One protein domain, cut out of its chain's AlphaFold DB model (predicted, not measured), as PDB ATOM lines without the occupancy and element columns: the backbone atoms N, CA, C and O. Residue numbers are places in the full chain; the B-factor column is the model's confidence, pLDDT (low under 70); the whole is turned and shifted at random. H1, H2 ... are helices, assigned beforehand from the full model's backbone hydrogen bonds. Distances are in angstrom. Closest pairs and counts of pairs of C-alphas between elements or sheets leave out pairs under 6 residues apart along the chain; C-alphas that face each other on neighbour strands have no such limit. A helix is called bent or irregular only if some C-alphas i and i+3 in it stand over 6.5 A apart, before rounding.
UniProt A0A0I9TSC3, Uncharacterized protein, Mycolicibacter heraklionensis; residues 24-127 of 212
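What this domain is: This is residues 24 to 127 of the 212 residues of an uncharacterized protein of Mycolicibacter heraklionensis (UniProt A0A0I9TSC3). A long bent helix, H3, makes most of a rod: its shorter arm H3a packs with H1 and H2 in a small head, and H4 folds back along the far part of H3b. The printed part has 104 residues with four named helices, H1 to H4 in order, all helix, no named strand. It is extended, radius of gyration of the C-alphas 23.1 A, spanning 72 by 23 by 20 A.

Where its parts are: H3, residues 53 to 98, assigned as one helix by its hydrogen bonds, is bent: C-alphas 66 and 69 are 7.1 A apart. Its arms are H3a, 53 to 66, 19.8 A, and H3b, 69 to 98, 42.7 A. H4, 104 to 125, 31.8 A, ends at C-alpha (15.597, -30.106, 33.695). H1, 29 to 37, begins at C-alpha (16.510, -42.121, 5.336); H2 is 42 to 49.

How they stand to each other: H3b, with residues 86 to 98 alone, touches H4, a hairpin at a shallow tilt of 23 degrees; closest C-alphas, Ala 97 and Ala 104, 4.2 A. H3a touches H1, about perpendicular at 80 degrees; closest C-alphas, Pro 29 and Ala 63, 5.5 A. H2 touches H3a; closest C-alphas, Ala 46 and Glu 53, 5.2 A. Every O i to N i+4 pair is within hydrogen-bond range in H1, H2, H3a and H4, and 24 of 26 in H3b.

The domain as a whole: The farthest C-alphas, Val 50 and Met 100, are 71.7 A apart. The printed part has no cut, and the three links are tight. pLDDT is under 70 at residues 72 to 75, 77 and 122 to 127.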
ATOM      1  N   ARG A  24      17.492 -38.031  -3.995       75.94
ATOM      2  CA  ARG A  24      17.120 -38.010  -2.576       75.94
ATOM      3  C   ARG A  24      15.840 -38.782  -2.245       75.94
ATOM      4  O   ARG A  24      15.780 -39.369  -1.168       75.94
ATOM      5  N   ASP A  25      14.863 -38.832  -3.146       81.69
ATOM      6  CA  ASP A  25      13.586 -39.526  -2.935       81.69
ATOM      7  C   ASP A  25      13.726 -41.053  -3.029       81.69
ATOM      8  O   ASP A  25      12.891 -41.794  -2.509       81.69
ATOM      9  N   THR A  26      14.813 -41.538  -3.639       88.25
ATOM     10  CA  THR A  26      15.117 -42.974  -3.741       88.25
ATOM     11  C   THR A  26      15.884 -43.521  -2.533       88.25
ATOM     12  O   THR A  26      15.949 -44.736  -2.333       88.25
ATOM     13  N   ILE A  27      16.450 -42.640  -1.701       92.06
ATOM     14  CA  ILE A  27      17.258 -43.020  -0.541       92.06
ATOM     15  C   ILE A  27      16.335 -43.231   0.659       92.06
ATOM     16  O   ILE A  27      15.647 -42.308   1.080       92.06
ATOM     17  N   ASP A  28      16.367 -44.418   1.274       94.50
ATOM     18  CA  ASP A  28      15.651 -44.662   2.532       94.50
ATOM     19  C   ASP A  28      16.375 -43.984   3.718       94.50
ATOM     20  O   ASP A  28      17.387 -44.514   4.203       94.50
ATOM     21  N   PRO A  29      15.854 -42.862   4.259       91.56
ATOM     22  CA  PRO A  29      16.510 -42.121   5.336       91.56
ATOM     23  C   PRO A  29      16.670 -42.944   6.624       91.56
ATOM     24  O   PRO A  29      17.567 -42.681   7.427       91.56
ATOM     25  N   GLU A  30      15.817 -43.948   6.845       90.94
ATOM     26  CA  GLU A  30      15.841 -44.774   8.054       90.94
ATOM     27  C   GLU A  30      16.971 -45.806   8.028       90.94
ATOM     28  O   GLU A  30      17.593 -46.084   9.059       90.94
ATOM     29  N   SER A  31      17.269 -46.357   6.851       93.62
ATOM     30  CA  SER A  31      18.420 -47.235   6.642       93.62
ATOM     31  C   SER A  31      19.739 -46.480   6.846       93.62
ATOM     32  O   SER A  31      20.605 -46.950   7.590       93.62
ATOM     33  N   VAL A  32      19.855 -45.272   6.277       93.62
ATOM     34  CA  VAL A  32      21.048 -44.413   6.411       93.62
ATOM     35  C   VAL A  32      21.290 -44.031   7.872       93.62
ATOM     36  O   VAL A  32      22.390 -44.227   8.389       93.62
ATOM     37  N   LEU A  33      20.246 -43.587   8.583       88.00
ATOM     38  CA  LEU A  33      20.343 -43.264  10.009       88.00
ATOM     39  C   LEU A  33      20.768 -44.477  10.851       88.00
ATOM     40  O   LEU A  33      21.571 -44.333  11.771       88.00
ATOM     41  N   ARG A  34      20.269 -45.682  10.547       89.75
ATOM     42  CA  ARG A  34      20.641 -46.907  11.276       89.75
ATOM     43  C   ARG A  34      22.112 -47.270  11.082       89.75
ATOM     44  O   ARG A  34      22.768 -47.612  12.062       89.75
ATOM     45  N   LYS A  35      22.626 -47.192   9.851       92.56
ATOM     46  CA  LYS A  35      24.045 -47.449   9.547       92.56
ATOM     47  C   LYS A  35      24.953 -46.419  10.223       92.56
ATOM     48  O   LYS A  35      25.940 -46.800  10.845       92.56
ATOM     49  N   PHE A  36      24.565 -45.143  10.198       90.81
ATOM     50  CA  PHE A  36      25.287 -44.077  10.897       90.81
ATOM     51  C   PHE A  36      25.351 -44.316  12.415       90.81
ATOM     52  O   PHE A  36      26.423 -44.274  13.012       90.81
ATOM     53  N   LEU A  37      24.223 -44.661  13.049       80.38
ATOM     54  CA  LEU A  37      24.186 -44.995  14.482       80.38
ATOM     55  C   LEU A  37      24.972 -46.270  14.835       80.38
ATOM     56  O   LEU A  37      25.378 -46.429  15.984       80.38
ATOM     57  N   ALA A  38      25.196 -47.163  13.868       88.50
ATOM     58  CA  ALA A  38      26.058 -48.334  14.017       88.50
ATOM     59  C   ALA A  38      27.560 -48.017  13.846       88.50
ATOM     60  O   ALA A  38      28.384 -48.914  14.011       88.50
ATOM     61  N   GLY A  39      27.916 -46.761  13.552       88.81
ATOM     62  CA  GLY A  39      29.297 -46.285  13.451       88.81
ATOM     63  C   GLY A  39      29.816 -46.074  12.026       88.81
ATOM     64  O   GLY A  39      31.001 -45.794  11.880       88.81
ATOM     65  N   ALA A  40      28.973 -46.193  10.992       93.81
ATOM     66  CA  ALA A  40      29.375 -45.862   9.622       93.81
ATOM     67  C   ALA A  40      29.693 -44.363   9.489       93.81
ATOM     68  O   ALA A  40      28.969 -43.519  10.026       93.81
ATOM     69  N   THR A  41      30.760 -44.029   8.764       95.69
ATOM     70  CA  THR A  41      31.140 -42.636   8.499       95.69
ATOM     71  C   THR A  41      30.331 -42.048   7.336       95.69
ATOM     72  O   THR A  41      29.710 -42.778   6.566       95.69
ATOM     73  N   TYR A  42      30.332 -40.716   7.178       91.12
ATOM     74  CA  TYR A  42      29.700 -40.061   6.019       91.12
ATOM     75  C   TYR A  42      30.267 -40.567   4.690       91.12
ATOM     76  O   TYR A  42      29.513 -40.729   3.734       91.12
ATOM     77  N   HIS A  43      31.567 -40.863   4.667       95.75
ATOM     78  CA  HIS A  43      32.260 -41.397   3.505       95.75
ATOM     79  C   HIS A  43      31.756 -42.796   3.133       95.75
ATOM     80  O   HIS A  43      31.337 -43.007   1.999       95.75
ATOM     81  N   ASP A  44      31.694 -43.715   4.109       95.00
ATOM     82  CA  ASP A  44      31.210 -45.089   3.886       95.00
ATOM     83  C   ASP A  44      29.771 -45.098   3.344       95.00
ATOM     84  O   ASP A  44      29.409 -45.904   2.491       95.00
ATOM     85  N   LEU A  45      28.934 -44.184   3.843       94.88
ATOM     86  CA  LEU A  45      27.543 -44.037   3.415       94.88
ATOM     87  C   LEU A  45      27.424 -43.421   2.018       94.88
ATOM     88  O   LEU A  45      26.549 -43.818   1.254       94.88
ATOM     89  N   ALA A  46      28.277 -42.449   1.690       96.12
ATOM     90  CA  ALA A  46      28.316 -41.812   0.378       96.12
ATOM     91  C   ALA A  46      28.760 -42.804  -0.706       96.12
ATOM     92  O   ALA A  46      28.156 -42.850  -1.778       96.12
ATOM     93  N   GLU A  47      29.757 -43.639  -0.398       96.56
ATOM     94  CA  GLU A  47      30.230 -44.708  -1.281       96.56
ATOM     95  C   GLU A  47      29.152 -45.781  -1.503       96.56
ATOM     96  O   GLU A  47      28.842 -46.110  -2.646       96.56
ATOM     97  N   ASP A  48      28.520 -46.270  -0.431       95.88
ATOM     98  CA  ASP A  48      27.481 -47.311  -0.489       95.88
ATOM     99  C   ASP A  48      26.218 -46.867  -1.250       95.88
ATOM    100  O   ASP A  48      25.574 -47.665  -1.930       95.88
ATOM    101  N   LEU A  49      25.864 -45.583  -1.162       94.56
ATOM    102  CA  LEU A  49      24.684 -45.013  -1.821       94.56
ATOM    103  C   LEU A  49      24.994 -44.383  -3.185       94.56
ATOM    104  O   LEU A  49      24.066 -43.974  -3.880       94.56
ATOM    105  N   VAL A  50      26.271 -44.300  -3.572       95.38
ATOM    106  CA  VAL A  50      26.742 -43.643  -4.804       95.38
ATOM    107  C   VAL A  50      26.245 -42.189  -4.902       95.38
ATOM    108  O   VAL A  50      25.785 -41.721  -5.943       95.38
ATOM    109  N   VAL A  51      26.332 -41.453  -3.792       94.81
ATOM    110  CA  VAL A  51      25.953 -40.030  -3.705       94.81
ATOM    111  C   VAL A  51      27.061 -39.207  -3.059       94.81
ATOM    112  O   VAL A  51      28.028 -39.744  -2.529       94.81
ATOM    113  N   SER A  52      26.948 -37.879  -3.098       96.00
ATOM    114  CA  SER A  52      27.898 -37.019  -2.391       96.00
ATOM    115  C   SER A  52      27.671 -37.052  -0.877       96.00
ATOM    116  O   SER A  52      26.545 -37.205  -0.402       96.00
ATOM    117  N   GLU A  53      28.733 -36.819  -0.102       93.88
ATOM    118  CA  GLU A  53      28.647 -36.712   1.363       93.88
ATOM    119  C   GLU A  53      27.662 -35.619   1.812       93.88
ATOM    120  O   GLU A  53      26.978 -35.783   2.819       93.88
ATOM    121  N   GLN A  54      27.510 -34.544   1.027       92.25
ATOM    122  CA  GLN A  54      26.529 -33.492   1.304       92.25
ATOM    123  C   GLN A  54      25.086 -34.016   1.237       92.25
ATOM    124  O   GLN A  54      24.263 -33.668   2.080       92.25
ATOM    125  N   VAL A  55      24.777 -34.882   0.264       91.69
ATOM    126  CA  VAL A  55      23.452 -35.512   0.154       91.69
ATOM    127  C   VAL A  55      23.208 -36.445   1.340       91.69
ATOM    128  O   VAL A  55      22.114 -36.437   1.903       91.69
ATOM    129  N   VAL A  56      24.227 -37.196   1.770       92.44
ATOM    130  CA  VAL A  56      24.146 -38.027   2.984       92.44
ATOM    131  C   VAL A  56      23.873 -37.170   4.221       92.44
ATOM    132  O   VAL A  56      23.016 -37.529   5.028       92.44
ATOM    133  N   GLU A  57      24.559 -36.034   4.371       91.31
ATOM    134  CA  GLU A  57      24.340 -35.103   5.481       91.31
ATOM    135  C   GLU A  57      22.898 -34.576   5.501       91.31
ATOM    136  O   GLU A  57      22.245 -34.609   6.547       91.31
ATOM    137  N   ASP A  58      22.377 -34.144   4.350       89.75
ATOM    138  CA  ASP A  58      21.011 -33.630   4.221       89.75
ATOM    139  C   ASP A  58      19.971 -34.700   4.597       89.75
ATOM    140  O   ASP A  58      19.055 -34.442   5.389       89.75
ATOM    141  N   VAL A  59      20.139 -35.925   4.083       92.31
ATOM    142  CA  VAL A  59      19.261 -37.072   4.368       92.31
ATOM    143  C   VAL A  59      19.323 -37.453   5.848       92.31
ATOM    144  O   VAL A  59      18.279 -37.636   6.484       92.31
ATOM    145  N   LEU A  60      20.522 -37.520   6.438       88.38
ATOM    146  CA  LEU A  60      20.705 -37.807   7.862       88.38
ATOM    147  C   LEU A  60      20.075 -36.729   8.738       88.38
ATOM    148  O   LEU A  60      19.376 -37.051   9.701       88.38
ATOM    149  N   ARG A  61      20.271 -35.452   8.400       86.88
ATOM    150  CA  ARG A  61      19.674 -34.326   9.120       86.88
ATOM    151  C   ARG A  61      18.149 -34.411   9.084       86.88
ATOM    152  O   ARG A  61      17.512 -34.320  10.136       86.88
ATOM    153  N   ALA A  62      17.561 -34.656   7.914       85.19
ATOM    154  CA  ALA A  62      16.118 -34.832   7.764       85.19
ATOM    155  C   ALA A  62      15.592 -36.032   8.578       85.19
ATOM    156  O   ALA A  62      14.587 -35.909   9.288       85.19
ATOM    157  N   ALA A  63      16.297 -37.168   8.551       85.31
ATOM    158  CA  ALA A  63      15.964 -38.356   9.337       85.31
ATOM    159  C   ALA A  63      16.027 -38.085  10.852       85.31
ATOM    160  O   ALA A  63      15.121 -38.450  11.609       85.31
ATOM    161  N   MET A  64      17.074 -37.390  11.308       79.56
ATOM    162  CA  MET A  64      17.244 -37.019  12.711       79.56
ATOM    163  C   MET A  64      16.161 -36.054  13.190       79.56
ATOM    164  O   MET A  64      15.681 -36.235  14.312       79.56
ATOM    165  N   ILE A  65      15.760 -35.074  12.374       79.62
ATOM    166  CA  ILE A  65      14.660 -34.146  12.681       79.62
ATOM    167  C   ILE A  65      13.338 -34.910  12.774       79.62
ATOM    168  O   ILE A  65      12.629 -34.787  13.769       79.62
ATOM    169  N   ARG A  66      13.038 -35.779  11.801       82.06
ATOM    170  CA  ARG A  66      11.813 -36.598  11.796       82.06
ATOM    171  C   ARG A  66      11.702 -37.489  13.036       82.06
ATOM    172  O   ARG A  66      10.609 -37.715  13.549       82.06
ATOM    173  N   ARG A  67      12.833 -37.981  13.547       76.62
ATOM    174  CA  ARG A  67      12.906 -38.795  14.769       76.62
ATOM    175  C   ARG A  67      12.981 -37.979  16.061       76.62
ATOM    176  O   ARG A  67      12.857 -38.582  17.125       76.62
ATOM    177  N   ALA A  68      13.161 -36.658  16.003       70.81
ATOM    178  CA  ALA A  68      13.284 -35.818  17.194       70.81
ATOM    179  C   ALA A  68      12.074 -35.929  18.141       70.81
ATOM    180  O   ALA A  68      12.315 -36.237  19.307       70.81
ATOM    181  N   PRO A  69      10.810 -35.863  17.669       75.75
ATOM    182  CA  PRO A  69       9.649 -35.982  18.557       75.75
ATOM    183  C   PRO A  69       9.567 -37.348  19.243       75.75
ATOM    184  O   PRO A  69       9.207 -37.462  20.408       75.75
ATOM    185  N   ARG A  70       9.950 -38.422  18.537       72.06
ATOM    186  CA  ARG A  70       9.992 -39.764  19.129       72.06
ATOM    187  C   ARG A  70      11.108 -39.892  20.164       72.06
ATOM    188  O   ARG A  70      10.917 -40.597  21.148       72.06
ATOM    189  N   ARG A  71      12.271 -39.269  19.943       70.69
ATOM    190  CA  ARG A  71      13.359 -39.259  20.935       70.69
ATOM    191  C   ARG A  71      12.955 -38.487  22.184       70.69
ATOM    192  O   ARG A  71      13.209 -38.984  23.270       70.69
ATOM    193  N   GLU A  72      12.308 -37.341  22.015       67.19
ATOM    194  CA  GLU A  72      11.755 -36.539  23.109       67.19
ATOM    195  C   GLU A  72      10.728 -37.345  23.910       67.19
ATOM    196  O   GLU A  72      10.938 -37.586  25.093       67.19
ATOM    197  N   PHE A  73       9.732 -37.935  23.244       68.12
ATOM    198  CA  PHE A  73       8.756 -38.820  23.890       68.12
ATOM    199  C   PHE A  73       9.403 -40.013  24.616       68.12
ATOM    200  O   PHE A  73       8.981 -40.402  25.703       68.12
ATOM    201  N   LEU A  74      10.417 -40.652  24.025       66.56
ATOM    202  CA  LEU A  74      11.124 -41.758  24.681       66.56
ATOM    203  C   LEU A  74      11.951 -41.285  25.880       66.56
ATOM    204  O   LEU A  74      12.038 -42.024  26.858       66.56
ATOM    205  N   ALA A  75      12.538 -40.090  25.815       68.38
ATOM    206  CA  ALA A  75      13.262 -39.487  26.927       68.38
ATOM    207  C   ALA A  75      12.311 -39.159  28.086       68.38
ATOM    208  O   ALA A  75      12.580 -39.575  29.209       68.38
ATOM    209  N   GLU A  76      11.165 -38.537  27.802       71.38
ATOM    210  CA  GLU A  76      10.112 -38.264  28.791       71.38
ATOM    211  C   GLU A  76       9.610 -39.552  29.459       71.38
ATOM    212  O   GLU A  76       9.507 -39.632  30.682       71.38
ATOM    213  N   ASN A  77       9.347 -40.608  28.678       69.12
ATOM    214  CA  ASN A  77       8.935 -41.897  29.240       69.12
ATOM    215  C   ASN A  77      10.039 -42.555  30.075       69.12
ATOM    216  O   ASN A  77       9.750 -43.164  31.105       69.12
ATOM    217  N   ALA A  78      11.296 -42.475  29.636       71.25
ATOM    218  CA  ALA A  78      12.419 -43.015  30.394       71.25
ATOM    219  C   ALA A  78      12.572 -42.293  31.739       71.25
ATOM    220  O   ALA A  78      12.765 -42.953  32.761       71.25
ATOM    221  N   GLU A  79      12.414 -40.969  31.749       75.81
ATOM    222  CA  GLU A  79      12.418 -40.157  32.963       75.81
ATOM    223  C   GLU A  79      11.251 -40.521  33.890       75.81
ATOM    224  O   GLU A  79      11.464 -40.749  35.082       75.81
ATOM    225  N   ALA A  80      10.036 -40.673  33.354       77.12
ATOM    226  CA  ALA A  80       8.875 -41.103  34.134       77.12
ATOM    227  C   ALA A  80       9.112 -42.468  34.806       77.12
ATOM    228  O   ALA A  80       8.912 -42.615  36.014       77.12
ATOM    229  N   VAL A  81       9.623 -43.450  34.057       79.19
ATOM    230  CA  VAL A  81       9.960 -44.782  34.590       79.19
ATOM    231  C   VAL A  81      11.065 -44.704  35.645       79.19
ATOM    232  O   VAL A  81      11.045 -45.440  36.636       79.19
ATOM    233  N   GLU A  82      12.054 -43.831  35.458       84.25
ATOM    234  CA  GLU A  82      13.103 -43.622  36.450       84.25
ATOM    235  C   GLU A  82      12.544 -43.023  37.747       84.25
ATOM    236  O   GLU A  82      12.866 -43.518  38.834       84.25
ATOM    237  N   LEU A  83      11.678 -42.011  37.651       84.62
ATOM    238  CA  LEU A  83      11.014 -41.399  38.801       84.62
ATOM    239  C   LEU A  83      10.159 -42.415  39.564       84.62
ATOM    240  O   LEU A  83      10.286 -42.514  40.786       84.62
ATOM    241  N   GLU A  84       9.375 -43.236  38.864       87.44
ATOM    242  CA  GLU A  84       8.591 -44.316  39.475       87.44
ATOM    243  C   GLU A  84       9.479 -45.311  40.238       87.44
ATOM    244  O   GLU A  84       9.184 -45.685  41.379       87.44
ATOM    245  N   ARG A  85      10.611 -45.721  39.647       90.62
ATOM    246  CA  ARG A  85      11.570 -46.628  40.303       90.62
ATOM    247  C   ARG A  85      12.201 -45.995  41.537       90.62
ATOM    248  O   ARG A  85      12.322 -46.660  42.570       90.62
ATOM    249  N   ARG A  86      12.602 -44.723  41.452       89.31
ATOM    250  CA  ARG A  86      13.174 -43.976  42.581       89.31
ATOM    251  C   ARG A  86      12.156 -43.818  43.707       89.31
ATOM    252  O   ARG A  86      12.510 -44.033  44.866       89.31
ATOM    253  N   GLU A  87      10.894 -43.532  43.388       90.38
ATOM    254  CA  GLU A  87       9.823 -43.443  44.380       90.38
ATOM    255  C   GLU A  87       9.562 -44.797  45.055       90.38
ATOM    256  O   GLU A  87       9.456 -44.868  46.282       90.38
ATOM    257  N   ALA A  88       9.505 -45.888  44.289       93.00
ATOM    258  CA  ALA A  88       9.328 -47.229  44.839       93.00
ATOM    259  C   ALA A  88      10.462 -47.602  45.813       93.00
ATOM    260  O   ALA A  88      10.204 -48.074  46.927       93.00
ATOM    261  N   LEU A  89      11.714 -47.322  45.431       93.31
ATOM    262  CA  LEU A  89      12.879 -47.509  46.295       93.31
ATOM    263  C   LEU A  89      12.778 -46.646  47.553       93.31
ATOM    264  O   LEU A  89      12.936 -47.167  48.660       93.31
ATOM    265  N   PHE A  90      12.439 -45.364  47.411       92.81
ATOM    266  CA  PHE A  90      12.274 -44.461  48.543       92.81
ATOM    267  C   PHE A  90      11.201 -44.962  49.512       92.81
ATOM    268  O   PHE A  90      11.470 -45.082  50.703       92.81
ATOM    269  N   ARG A  91      10.010 -45.336  49.026       93.31
ATOM    270  CA  ARG A  91       8.915 -45.854  49.869       93.31
ATOM    271  C   ARG A  91       9.324 -47.106  50.647       93.31
ATOM    272  O   ARG A  91       8.934 -47.248  51.807       93.31
ATOM    273  N   SER A  92      10.106 -47.996  50.027       93.56
ATOM    274  CA  SER A  92      10.601 -49.210  50.687       93.56
ATOM    275  C   SER A  92      11.561 -48.890  51.839       93.56
ATOM    276  O   SER A  92      11.398 -49.413  52.939       93.56
ATOM    277  N   GLN A  93      12.500 -47.967  51.616       93.19
ATOM    278  CA  GLN A  93      13.516 -47.583  52.596       93.19
ATOM    279  C   GLN A  93      12.957 -46.654  53.675       93.19
ATOM    280  O   GLN A  93      13.362 -46.730  54.832       93.19
ATOM    281  N   TYR A  94      11.983 -45.813  53.329       91.00
ATOM    282  CA  TYR A  94      11.392 -44.837  54.237       91.00
ATOM    283  C   TYR A  94      10.756 -45.505  55.455       91.00
ATOM    284  O   TYR A  94      10.973 -45.056  56.576       91.00
ATOM    285  N   ARG A  95      10.037 -46.620  55.258       91.12
ATOM    286  CA  ARG A  95       9.438 -47.385  56.365       91.12
ATOM    287  C   ARG A  95      10.491 -47.912  57.340       91.12
ATOM    288  O   ARG A  95      10.285 -47.837  58.547       91.12
ATOM    289  N   THR A  96      11.617 -48.399  56.826       92.31
ATOM    290  CA  THR A  96      12.746 -48.856  57.646       92.31
ATOM    291  C   THR A  96      13.423 -47.684  58.355       92.31
ATOM    292  O   THR A  96      13.746 -47.787  59.534       92.31
ATOM    293  N   ALA A  97      13.577 -46.548  57.671       91.19
ATOM    294  CA  ALA A  97      14.230 -45.352  58.197       91.19
ATOM    295  C   ALA A  97      13.464 -44.690  59.356       91.19
ATOM    296  O   ALA A  97      14.088 -44.154  60.267       91.19
ATOM    297  N   ILE A  98      12.126 -44.719  59.333       92.56
ATOM    298  CA  ILE A  98      11.289 -44.204  60.434       92.56
ATOM    299  C   ILE A  98      11.090 -45.221  61.566       92.56
ATOM    300  O   ILE A  98      10.579 -44.869  62.629       92.56
ATOM    301  N   GLY A  99      11.460 -46.485  61.341       86.81
ATOM    302  CA  GLY A  99      11.494 -47.501  62.385       86.81
ATOM    303  C   GLY A  99      12.635 -47.247  63.375       86.81
ATOM    304  O   GLY A  99      13.609 -46.575  63.064       86.81
ATOM    305  N   MET A 100      12.545 -47.815  64.579       78.62
ATOM    306  CA  MET A 100      13.638 -47.780  65.572       78.62
ATOM    307  C   MET A 100      14.559 -49.013  65.472       78.62
ATOM    308  O   MET A 100      15.109 -49.458  66.476       78.62
ATOM    309  N   GLY A 101      14.674 -49.609  64.282       86.12
ATOM    310  CA  GLY A 101      15.498 -50.798  64.042       86.12
ATOM    311  C   GLY A 101      16.980 -50.472  63.849       86.12
ATOM    312  O   GLY A 101      17.343 -49.334  63.555       86.12
ATOM    313  N   GLU A 102      17.830 -51.492  63.961       92.25
ATOM    314  CA  GLU A 102      19.285 -51.381  63.766       92.25
ATOM    315  C   GLU A 102      19.653 -50.860  62.360       92.25
ATOM    316  O   GLU A 102      20.594 -50.084  62.204       92.25
ATOM    317  N   ASP A 103      18.828 -51.174  61.355       93.44
ATOM    318  CA  ASP A 103      19.011 -50.743  59.962       93.44
ATOM    319  C   ASP A 103      18.524 -49.313  59.664       93.44
ATOM    320  O   ASP A 103      18.786 -48.775  58.580       93.44
ATOM    321  N   ALA A 104      17.826 -48.660  60.601       89.50
ATOM    322  CA  ALA A 104      17.210 -47.350  60.373       89.50
ATOM    323  C   ALA A 104      18.210 -46.263  59.914       89.50
ATOM    324  O   ALA A 104      17.900 -45.544  58.956       89.50
ATOM    325  N   PRO A 105      19.437 -46.154  60.472       90.19
ATOM    326  CA  PRO A 105      20.421 -45.172  60.009       90.19
ATOM    327  C   PRO A 105      20.919 -45.435  58.580       90.19
ATOM    328  O   PRO A 105      21.206 -44.498  57.832       90.19
ATOM    329  N   ALA A 106      21.039 -46.704  58.177       90.25
ATOM    330  CA  ALA A 106      21.453 -47.059  56.823       90.25
ATOM    331  C   ALA A 106      20.354 -46.720  55.807       90.25
ATOM    332  O   ALA A 106      20.639 -46.053  54.810       90.25
ATOM    333  N   ALA A 107      19.106 -47.082  56.109       88.31
ATOM    334  CA  ALA A 107      17.945 -46.753  55.287       88.31
ATOM    335  C   ALA A 107      17.747 -45.232  55.145       88.31
ATOM    336  O   ALA A 107      17.528 -44.737  54.040       88.31
ATOM    337  N   ALA A 108      17.924 -44.465  56.229       89.69
ATOM    338  CA  ALA A 108      17.844 -43.003  56.195       89.69
ATOM    339  C   ALA A 108      18.875 -42.379  55.236       89.69
ATOM    340  O   ALA A 108      18.535 -41.486  54.460       89.69
ATOM    341  N   ARG A 109      20.119 -42.882  55.218       92.50
ATOM    342  CA  ARG A 109      21.148 -42.424  54.266       92.50
ATOM    343  C   ARG A 109      20.773 -42.713  52.814       92.50
ATOM    344  O   ARG A 109      21.074 -41.898  51.947       92.50
ATOM    345  N   ILE A 110      20.134 -43.850  52.539       90.44
ATOM    346  CA  ILE A 110      19.660 -44.184  51.188       90.44
ATOM    347  C   ILE A 110      18.538 -43.226  50.774       90.44
ATOM    348  O   ILE A 110      18.597 -42.665  49.683       90.44
ATOM    349  N   CYS A 111      17.567 -42.975  51.658       89.75
ATOM    350  CA  CYS A 111      16.498 -42.006  51.417       89.75
ATOM    351  C   CYS A 111      17.046 -40.608  51.099       89.75
ATOM    352  O   CYS A 111      16.605 -39.994  50.132       89.75
ATOM    353  N   LEU A 112      18.031 -40.126  51.864       90.38
ATOM    354  CA  LEU A 112      18.669 -38.829  51.613       90.38
ATOM    355  C   LEU A 112      19.373 -38.788  50.253       90.38
ATOM    356  O   LEU A 112      19.142 -37.862  49.486       90.38
ATOM    357  N   LYS A 113      20.142 -39.828  49.902       91.38
ATOM    358  CA  LYS A 113      20.789 -39.921  48.582       91.38
ATOM    359  C   LYS A 113      19.786 -39.907  47.428       91.38
ATOM    360  O   LYS A 113      20.046 -39.278  46.406       91.38
ATOM    361  N   LEU A 114      18.652 -40.593  47.575       89.69
ATOM    362  CA  LEU A 114      17.589 -40.588  46.567       89.69
ATOM    363  C   LEU A 114      16.951 -39.198  46.431       89.69
ATOM    364  O   LEU A 114      16.722 -38.749  45.313       89.69
ATOM    365  N   LEU A 115      16.704 -38.505  47.549       90.38
ATOM    366  CA  LEU A 115      16.174 -37.136  47.549       90.38
ATOM    367  C   LEU A 115      17.147 -36.142  46.903       90.38
ATOM    368  O   LEU A 115      16.717 -35.328  46.090       90.38
ATOM    369  N   ASP A 116      18.443 -36.234  47.213       88.56
ATOM    370  CA  ASP A 116      19.475 -35.411  46.575       88.56
ATOM    371  C   ASP A 116      19.525 -35.665  45.063       88.56
ATOM    372  O   ASP A 116      19.464 -34.722  44.279       88.56
ATOM    373  N   GLY A 117      19.518 -36.931  44.634       83.94
ATOM    374  CA  GLY A 117      19.503 -37.277  43.212       83.94
ATOM    375  C   GLY A 117      18.250 -36.800  42.464       83.94
ATOM    376  O   GLY A 117      18.338 -36.489  41.277       83.94
ATOM    377  N   MET A 118      17.089 -36.736  43.129       84.12
ATOM    378  CA  MET A 118      15.859 -36.165  42.554       84.12
ATOM    379  C   MET A 118      15.908 -34.636  42.481       84.12
ATOM    380  O   MET A 118      15.427 -34.055  41.511       84.12
ATOM    381  N   ARG A 119      16.503 -33.970  43.477       82.50
ATOM    382  CA  ARG A 119      16.733 -32.519  43.431       82.50
ATOM    383  C   ARG A 119      17.647 -32.158  42.264       82.50
ATOM    384  O   ARG A 119      17.357 -31.219  41.532       82.50
ATOM    385  N   ASP A 120      18.731 -32.905  42.096       78.25
ATOM    386  CA  ASP A 120      19.736 -32.618  41.080       78.25
ATOM    387  C   ASP A 120      19.191 -32.880  39.660       78.25
ATOM    388  O   ASP A 120      19.451 -32.087  38.756       78.25
ATOM    389  N   SER A 121      18.358 -33.915  39.461       71.44
ATOM    390  CA  SER A 121      17.663 -34.126  38.179       71.44
ATOM    391  C   SER A 121      16.664 -33.008  37.876       71.44
ATOM    392  O   SER A 121      16.633 -32.498  36.760       71.44
ATOM    393  N   LEU A 122      15.909 -32.550  38.880       68.12
ATOM    394  CA  LEU A 122      14.972 -31.434  38.715       68.12
ATOM    395  C   LEU A 122      15.699 -30.116  38.389       68.12
ATOM    396  O   LEU A 122      15.220 -29.319  37.585       68.12
ATOM    397  N   ALA A 123      16.881 -29.900  38.974       66.69
ATOM    398  CA  ALA A 123      17.730 -28.748  38.679       66.69
ATOM    399  C   ALA A 123      18.311 -28.791  37.254       66.69
ATOM    400  O   ALA A 123      18.461 -27.741  36.631       66.69
ATOM    401  N   ALA A 124      18.609 -29.982  36.727       65.50
ATOM    402  CA  ALA A 124      19.097 -30.161  35.359       65.50
ATOM    403  C   ALA A 124      18.002 -29.926  34.300       65.50
ATOM    404  O   ALA A 124      18.281 -29.343  33.256       65.50
ATOM    405  N   VAL A 125      16.756 -30.326  34.584       60.81
ATOM    406  CA  VAL A 125      15.597 -30.106  33.695       60.81
ATOM    407  C   VAL A 125      15.106 -28.648  33.755       60.81
ATOM    408  O   VAL A 125      14.655 -28.091  32.758       60.81
ATOM    409  N   GLY A 126      15.263 -27.976  34.899       45.81
ATOM    410  CA  GLY A 126      14.840 -26.590  35.137       45.81
ATOM    411  C   GLY A 126      15.755 -25.483  34.590       45.81
ATOM    412  O   GLY A 126      15.650 -24.344  35.049       45.81
ATOM    413  N   GLY A 127      16.642 -25.775  33.632       39.00
ATOM    414  CA  GLY A 127      17.691 -24.883  33.101       39.00
ATOM    415  C   GLY A 127      17.245 -23.607  32.358       39.00
ATOM    416  O   GLY A 127      17.964 -23.141  31.479       39.00
TER     417      GLY A 127